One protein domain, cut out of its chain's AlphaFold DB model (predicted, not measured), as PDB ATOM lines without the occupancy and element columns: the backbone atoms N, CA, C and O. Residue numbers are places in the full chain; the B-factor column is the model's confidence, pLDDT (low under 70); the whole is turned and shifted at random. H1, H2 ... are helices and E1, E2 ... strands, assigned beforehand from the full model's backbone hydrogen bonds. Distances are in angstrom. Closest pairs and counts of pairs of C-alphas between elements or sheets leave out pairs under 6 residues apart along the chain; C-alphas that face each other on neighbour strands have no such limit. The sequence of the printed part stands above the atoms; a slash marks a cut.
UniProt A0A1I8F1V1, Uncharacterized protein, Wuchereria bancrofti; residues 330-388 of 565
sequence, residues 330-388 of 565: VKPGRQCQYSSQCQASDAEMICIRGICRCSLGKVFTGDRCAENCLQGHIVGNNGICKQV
ATOM      1  N   VAL A 330     -15.969  37.723   5.072       91.19
ATOM      2  CA  VAL A 330     -15.820  37.275   3.688       91.19
ATOM      3  C   VAL A 330     -14.512  36.509   3.550       91.19
ATOM      4  O   VAL A 330     -13.456  36.945   4.006       91.19
ATOM      5  N   LYS A 331     -14.592  35.351   2.891       89.94
ATOM      6  CA  LYS A 331     -13.429  34.498   2.630       89.94
ATOM      7  C   LYS A 331     -12.469  35.131   1.603       89.94
ATOM      8  O   LYS A 331     -12.911  35.900   0.744       89.94
ATOM      9  N   PRO A 332     -11.179  34.752   1.614       89.38
ATOM     10  CA  PRO A 332     -10.179  35.212   0.652       89.38
ATOM     11  C   PRO A 332     -10.651  35.102  -0.807       89.38
ATOM     12  O   PRO A 332     -11.294  34.122  -1.191       89.38
ATOM     13  N   GLY A 333     -10.360  36.129  -1.612       86.00
ATOM     14  CA  GLY A 333     -10.700  36.261  -3.035       86.00
ATOM     15  C   GLY A 333     -12.186  36.180  -3.395       86.00
ATOM     16  O   GLY A 333     -12.510  35.925  -4.560       86.00
ATOM     17  N   ARG A 334     -13.083  36.393  -2.425       89.06
ATOM     18  CA  ARG A 334     -14.518  36.633  -2.641       89.06
ATOM     19  C   ARG A 334     -14.838  38.126  -2.629       89.06
ATOM     20  O   ARG A 334     -13.977  38.953  -2.327       89.06
ATOM     21  N   GLN A 335     -16.070  38.449  -3.015       90.12
ATOM     22  CA  GLN A 335     -16.548  39.822  -3.097       90.12
ATOM     23  C   GLN A 335     -16.715  40.438  -1.710       90.12
ATOM     24  O   GLN A 335     -17.328  39.832  -0.835       90.12
ATOM     25  N   CYS A 336     -16.194  41.646  -1.539       89.94
ATOM     26  CA  CYS A 336     -16.268  42.425  -0.311       89.94
ATOM     27  C   CYS A 336     -16.708  43.853  -0.612       89.94
ATOM     28  O   CYS A 336     -16.545  44.352  -1.725       89.94
ATOM     29  N   GLN A 337     -17.234  44.520   0.412       87.50
ATOM     30  CA  GLN A 337     -17.546  45.951   0.361       87.50
ATOM     31  C   GLN A 337     -16.590  46.785   1.222       87.50
ATOM     32  O   GLN A 337     -16.332  47.939   0.892       87.50
ATOM     33  N   TYR A 338     -16.081  46.194   2.308       86.00
ATOM     34  CA  TYR A 338     -15.236  46.836   3.313       86.00
ATOM     35  C   TYR A 338     -14.085  45.916   3.698       86.00
ATOM     36  O   TYR A 338     -14.300  44.708   3.833       86.00
ATOM     37  N   SER A 339     -12.899  46.472   3.963       84.50
ATOM     38  CA  SER A 339     -11.739  45.672   4.394       84.50
ATOM     39  C   SER A 339     -11.980  44.869   5.674       84.50
ATOM     40  O   SER A 339     -11.478  43.752   5.784       84.50
ATOM     41  N   SER A 340     -12.824  45.357   6.592       85.25
ATOM     42  CA  SER A 340     -13.146  44.639   7.835       85.25
ATOM     43  C   SER A 340     -13.752  43.252   7.599       85.25
ATOM     44  O   SER A 340     -13.585  42.373   8.440       85.25
ATOM     45  N   GLN A 341     -14.399  43.027   6.446       86.94
ATOM     46  CA  GLN A 341     -14.945  41.724   6.040       86.94
ATOM     47  C   GLN A 341     -13.848  40.691   5.777       86.94
ATOM     48  O   GLN A 341     -14.020  39.519   6.100       86.94
ATOM     49  N   CYS A 342     -12.726  41.126   5.204       86.69
ATOM     50  CA  CYS A 342     -11.623  40.260   4.793       86.69
ATOM     51  C   CYS A 342     -10.678  39.932   5.955       86.69
ATOM     52  O   CYS A 342     -10.142  38.828   6.030       86.69
ATOM     53  N   GLN A 343     -10.520  40.881   6.883       82.50
ATOM     54  CA  GLN A 343      -9.592  40.802   8.018       82.50
ATOM     55  C   GLN A 343      -9.904  39.668   9.001       82.50
ATOM     56  O   GLN A 343      -9.047  39.286   9.792       82.50
ATOM     57  N   ALA A 344     -11.112  39.103   8.936       79.00
ATOM     58  CA  ALA A 344     -11.479  37.914   9.697       79.00
ATOM     59  C   ALA A 344     -10.717  36.649   9.253       79.00
ATOM     60  O   ALA A 344     -10.609  35.713  10.038       79.00
ATOM     61  N   SER A 345     -10.220  36.606   8.010       73.81
ATOM     62  CA  SER A 345      -9.471  35.455   7.479       73.81
ATOM     63  C   SER A 345      -7.967  35.586   7.721       73.81
ATOM     64  O   SER A 345      -7.331  34.647   8.181       73.81
ATOM     65  N   ASP A 346      -7.406  36.754   7.420       78.25
ATOM     66  CA  ASP A 346      -6.024  37.125   7.718       78.25
ATOM     67  C   ASP A 346      -5.981  38.657   7.851       78.25
ATOM     68  O   ASP A 346      -6.586  39.375   7.052       78.25
ATOM     69  N   ALA A 347      -5.303  39.165   8.882       72.88
ATOM     70  CA  ALA A 347      -5.258  40.592   9.200       72.88
ATOM     71  C   ALA A 347      -4.626  41.451   8.086       72.88
ATOM     72  O   ALA A 347      -4.930  42.639   7.981       72.88
ATOM     73  N   GLU A 348      -3.754  40.870   7.253       76.19
ATOM     74  CA  GLU A 348      -3.133  41.541   6.106       76.19
ATOM     75  C   GLU A 348      -4.069  41.625   4.889       76.19
ATOM     76  O   GLU A 348      -3.719  42.283   3.900       76.19
ATOM     77  N   MET A 349      -5.250  40.993   4.937       81.94
ATOM     78  CA  MET A 349      -6.241  41.082   3.870       81.94
ATOM     79  C   MET A 349      -7.083  42.345   3.962       81.94
ATOM     80  O   MET A 349      -7.660  42.680   4.994       81.94
ATOM     81  N   ILE A 350      -7.219  42.999   2.818       83.12
ATOM     82  CA  ILE A 350      -8.019  44.201   2.625       83.12
ATOM     83  C   ILE A 350      -8.939  44.013   1.419       83.12
ATOM     84  O   ILE A 350      -8.736  43.135   0.573       83.12
ATOM     85  N   CYS A 351      -9.979  44.832   1.338       85.38
ATOM     86  CA  CYS A 351     -10.845  44.844   0.173       85.38
ATOM     87  C   CYS A 351     -10.177  45.691  -0.912       85.38
ATOM     88  O   CYS A 351      -9.961  46.878  -0.707       85.38
ATOM     89  N   ILE A 352      -9.813  45.093  -2.050       81.50
ATOM     90  CA  ILE A 352      -9.173  45.808  -3.165       81.50
ATOM     91  C   ILE A 352     -10.033  45.631  -4.404       81.50
ATOM     92  O   ILE A 352     -10.097  44.528  -4.965       81.50
ATOM     93  N   ARG A 353     -10.655  46.723  -4.867       79.62
ATOM     94  CA  ARG A 353     -11.589  46.717  -6.007       79.62
ATOM     95  C   ARG A 353     -12.694  45.664  -5.839       79.62
ATOM     96  O   ARG A 353     -12.947  44.867  -6.740       79.62
ATOM     97  N   GLY A 354     -13.284  45.617  -4.649       84.38
ATOM     98  CA  GLY A 354     -14.395  44.736  -4.304       84.38
ATOM     99  C   GLY A 354     -14.027  43.268  -4.096       84.38
ATOM    100  O   GLY A 354     -14.929  42.441  -4.030       84.38
ATOM    101  N   ILE A 355     -12.740  42.907  -4.013       87.19
ATOM    102  CA  ILE A 355     -12.290  41.523  -3.783       87.19
ATOM    103  C   ILE A 355     -11.326  41.476  -2.594       87.19
ATOM    104  O   ILE A 355     -10.389  42.274  -2.533       87.19
ATOM    105  N   CYS A 356     -11.520  40.523  -1.676       88.94
ATOM    106  CA  CYS A 356     -10.609  40.314  -0.548       88.94
ATOM    107  C   CYS A 356      -9.244  39.825  -1.040       88.94
ATOM    108  O   CYS A 356      -9.116  38.682  -1.486       88.94
ATOM    109  N   ARG A 357      -8.223  40.677  -0.943       86.38
ATOM    110  CA  ARG A 357      -6.851  40.407  -1.391       86.38
ATOM    111  C   ARG A 357      -5.856  40.784  -0.303       86.38
ATOM    112  O   ARG A 357      -6.144  41.617   0.550       86.38
ATOM    113  N   CYS A 358      -4.678  40.179  -0.339       82.94
ATOM    114  CA  CYS A 358      -3.600  40.585   0.547       82.94
ATOM    115  C   CYS A 358      -3.112  41.994   0.186       82.94
ATOM    116  O   CYS A 358      -3.013  42.360  -0.989       82.94
ATOM    117  N   SER A 359      -2.825  42.791   1.209       81.69
ATOM    118  CA  SER A 359      -2.225  44.115   1.046       81.69
ATOM    119  C   SER A 359      -0.807  44.027   0.460       81.69
ATOM    120  O   SER A 359      -0.188  42.963   0.417       81.69
ATOM    121  N   LEU A 360      -0.288  45.161  -0.027       72.88
ATOM    122  CA  LEU A 360       1.080  45.299  -0.558       72.88
ATOM    123  C   LEU A 360       1.409  44.430  -1.789       72.88
ATOM    124  O   LEU A 360       2.576  44.264  -2.118       72.88
ATOM    125  N   GLY A 361       0.402  43.917  -2.503       72.81
ATOM    126  CA  GLY A 361       0.612  43.096  -3.703       72.81
ATOM    127  C   GLY A 361       0.963  41.634  -3.417       72.81
ATOM    128  O   GLY A 361       1.272  40.898  -4.350       72.81
ATOM    129  N   LYS A 362       0.877  41.212  -2.151       81.19
ATOM    130  CA  LYS A 362       1.024  39.818  -1.725       81.19
ATOM    131  C   LYS A 362      -0.113  38.933  -2.251       81.19
ATOM    132  O   LYS A 362      -1.154  39.412  -2.710       81.19
ATOM    133  N   VAL A 363       0.056  37.624  -2.107       83.38
ATOM    134  CA  VAL A 363      -0.899  36.588  -2.515       83.38
ATOM    135  C   VAL A 363      -1.311  35.723  -1.330       83.38
ATOM    136  O   VAL A 363      -0.546  35.526  -0.387       83.38
ATOM    137  N   PHE A 364      -2.540  35.211  -1.364       86.06
ATOM    138  CA  PHE A 364      -3.055  34.349  -0.305       86.06
ATOM    139  C   PHE A 364      -2.727  32.883  -0.603       86.06
ATOM    140  O   PHE A 364      -3.233  32.335  -1.582       86.06
ATOM    141  N   THR A 365      -1.908  32.238   0.230       79.69
ATOM    142  CA  THR A 365      -1.432  30.856   0.014       79.69
ATOM    143  C   THR A 365      -2.448  29.778   0.387       79.69
ATOM    144  O   THR A 365      -2.235  28.614   0.069       79.69
ATOM    145  N   GLY A 366      -3.560  30.150   1.027       80.06
ATOM    146  CA  GLY A 366      -4.551  29.224   1.585       80.06
ATOM    147  C   GLY A 366      -4.614  29.296   3.111       80.06
ATOM    148  O   GLY A 366      -5.682  29.104   3.687       80.06
ATOM    149  N   ASP A 367      -3.495  29.652   3.743       79.19
ATOM    150  CA  ASP A 367      -3.346  29.835   5.187       79.19
ATOM    151  C   ASP A 367      -3.011  31.284   5.580       79.19
ATOM    152  O   ASP A 367      -3.498  31.756   6.603       79.19
ATOM    153  N   ARG A 368      -2.187  31.988   4.791       80.38
ATOM    154  CA  ARG A 368      -1.714  33.343   5.106       80.38
ATOM    155  C   ARG A 368      -1.438  34.189   3.864       80.38
ATOM    156  O   ARG A 368      -1.383  33.683   2.743       80.38
ATOM    157  N   CYS A 369      -1.192  35.477   4.066       81.50
ATOM    158  CA  CYS A 369      -0.603  36.334   3.037       81.50
ATOM    159  C   CYS A 369       0.921  36.131   2.911       81.50
ATOM    160  O   CYS A 369       1.657  36.198   3.898       81.50
ATOM    161  N   ALA A 370       1.409  35.920   1.687       78.25
ATOM    162  CA  ALA A 370       2.827  35.741   1.362       78.25
ATOM    163  C   ALA A 370       3.214  36.516   0.094       78.25
ATOM    164  O   ALA A 370       2.359  36.836  -0.725       78.25
ATOM    165  N   GLU A 371       4.502  36.814  -0.088       80.88
ATOM    166  CA  GLU A 371       4.988  37.532  -1.282       80.88
ATOM    167  C   GLU A 371       4.727  36.748  -2.576       80.88
ATOM    168  O   GLU A 371       4.362  37.326  -3.591       80.88
ATOM    169  N   ASN A 372       4.864  35.420  -2.523       78.19
ATOM    170  CA  ASN A 372       4.700  34.526  -3.665       78.19
ATOM    171  C   ASN A 372       3.933  33.264  -3.264       78.19
ATOM    172  O   ASN A 372       3.879  32.898  -2.087       78.19
ATOM    173  N   CYS A 373       3.381  32.570  -4.258       79.00
ATOM    174  CA  CYS A 373       2.806  31.250  -4.049       79.00
ATOM    175  C   CYS A 373       3.879  30.202  -3.736       79.00
ATOM    176  O   CYS A 373       5.039  30.334  -4.130       79.00
ATOM    177  N   LEU A 374       3.466  29.142  -3.041       77.25
ATOM    178  CA  LEU A 374       4.286  27.949  -2.833       77.25
ATOM    179  C   LEU A 374       4.620  27.285  -4.182       77.25
ATOM    180  O   LEU A 374       3.899  27.463  -5.167       77.25
ATOM    181  N   GLN A 375       5.700  26.498  -4.231       67.75
ATOM    182  CA  GLN A 375       6.034  25.717  -5.427       67.75
ATOM    183  C   GLN A 375       4.833  24.855  -5.866       67.75
ATOM    184  O   GLN A 375       4.112  24.298  -5.038       67.75
ATOM    185  N   GLY A 376       4.569  24.808  -7.177       62.28
ATOM    186  CA  GLY A 376       3.410  24.102  -7.744       62.28
ATOM    187  C   GLY A 376       2.076  24.868  -7.704       62.28
ATOM    188  O   GLY A 376       1.050  24.320  -8.100       62.28
ATOM    189  N   HIS A 377       2.059  26.124  -7.241       71.56
ATOM    190  CA  HIS A 377       0.855  26.958  -7.189       71.56
ATOM    191  C   HIS A 377       1.001  28.225  -8.043       71.56
ATOM    192  O   HIS A 377       2.050  28.867  -8.050       71.56
ATOM    193  N   ILE A 378      -0.078  28.623  -8.723       76.00
ATOM    194  CA  ILE A 378      -0.157  29.858  -9.519       76.00
ATOM    195  C   ILE A 378      -1.094  30.876  -8.875       76.00
ATOM    196  O   ILE A 378      -2.066  30.522  -8.203       76.00
ATOM    197  N   VAL A 379      -0.825  32.158  -9.112       79.56
ATOM    198  CA  VAL A 379      -1.676  33.256  -8.641       79.56
ATOM    199  C   VAL A 379      -2.932  33.321  -9.508       79.56
ATOM    200  O   VAL A 379      -2.868  33.622 -10.697       79.56
ATOM    201  N   GLY A 380      -4.095  33.054  -8.922       73.50
ATOM    202  CA  GLY A 380      -5.376  33.282  -9.583       73.50
ATOM    203  C   GLY A 380      -5.707  34.774  -9.701       73.50
ATOM    204  O   GLY A 380      -5.241  35.596  -8.915       73.50
ATOM    205  N   ASN A 381      -6.610  35.134 -10.620       74.94
ATOM    206  CA  ASN A 381      -7.060  36.525 -10.841       74.94
ATOM    207  C   ASN A 381      -7.641  37.214  -9.586       74.94
ATOM    208  O   ASN A 381      -7.724  38.443  -9.498       74.94
ATOM    209  N   ASN A 382      -8.061  36.433  -8.595       75.25
ATOM    210  CA  ASN A 382      -8.556  36.906  -7.309       75.25
ATOM    211  C   ASN A 382      -7.460  37.050  -6.236       75.25
ATOM    212  O   ASN A 382      -7.792  37.344  -5.094       75.25
ATOM    213  N   GLY A 383      -6.177  36.895  -6.586       75.62
ATOM    214  CA  GLY A 383      -5.044  37.028  -5.662       75.62
ATOM    215  C   GLY A 383      -4.853  35.829  -4.726       75.62
ATOM    216  O   GLY A 383      -4.184  35.960  -3.705       75.62
ATOM    217  N   ILE A 384      -5.455  34.679  -5.052       85.19
ATOM    218  CA  ILE A 384      -5.317  33.427  -4.298       85.19
ATOM    219  C   ILE A 384      -4.404  32.470  -5.057       85.19
ATOM    220  O   ILE A 384      -4.585  32.268  -6.259       85.19
ATOM    221  N   CYS A 385      -3.485  31.831  -4.343       82.44
ATOM    222  CA  CYS A 385      -2.693  30.726  -4.853       82.44
ATOM    223  C   CYS A 385      -3.569  29.501  -5.088       82.44
ATOM    224  O   CYS A 385      -4.217  28.989  -4.176       82.44
ATOM    225  N   LYS A 386      -3.584  29.019  -6.324       81.00
ATOM    226  CA  LYS A 386      -4.261  27.783  -6.703       81.00
ATOM    227  C   LYS A 386      -3.219  26.744  -7.057       81.00
ATOM    228  O   LYS A 386      -2.285  27.050  -7.796       81.00
ATOM    229  N   GLN A 387      -3.396  25.534  -6.541       65.06
ATOM    230  CA  GLN A 387      -2.593  24.391  -6.949       65.06
ATOM    231  C   GLN A 387      -2.807  24.167  -8.444       65.06
ATOM    232  O   GLN A 387      -3.950  24.149  -8.908       65.06
ATOM    233  N   VAL A 388      -1.717  24.047  -9.196       55.12
ATOM    234  CA  VAL A 388      -1.788  23.694 -10.613       55.12
ATOM    235  C   VAL A 388      -2.072  22.192 -10.684       55.12
ATOM    236  O   VAL A 388      -1.258  21.413 -10.187       55.12
TER     237      VAL A 388
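Overview. This is residues 330 to 388 of the 565 residues of an uncharacterized protein of Wuchereria bancrofti (UniProt A0A1I8F1V1). With little regular structure, two small hairpins, E1-E2 and E3-E4, form two lobes of a loop-rich chain; short helix H1 packs beside E1-E2, and looping residues 359 to 376 join the lobes. The 59 printed residues run H1, E1, E2, E3, E4, with 18 in named elements, class mixed; both sheets are antiparallel. The whole is compact, radius of gyration of the C-alphas 10.3 A, yet elongated, spanning 31 by 18 by 17 A.

Along the chain. E1, residues 349 to 352, spans 9.0 A from (-6.241, 41.082, 3.870); E2, 355 to 358, 9.8 A. H1 is 339 to 342, 5.4 A. E3, 377 to 379, spans 6.9 A; E4, 385 to 387, 6.7 A, ending at C-alpha (-2.593, 24.391, -6.949).

Arrangement. In hairpin E1-E2, N 350 and O 357 are 2.9 A apart, within hydrogen-bond range. The closest C-alphas of H1 and E1, Ser 339 and Ile 350, are 4.4 A apart. H1 is too short for an O i to N i+4 pair; its one O i to N i+3 pair is within range. Residues 363 to 364 pair antiparallel with 369 to 370. In hairpin E3-E4, N 386 and O 378 are 2.8 A apart, within range. E2 and E3 are apart.

Size, cuts and confidence. The farthest C-alphas, Gln 337 and Gln 375, are 31.6 A apart. The printed part has no cut; link E2 to E3 is long. Residues 375 to 376 and 387 to 388 have pLDDT under 70.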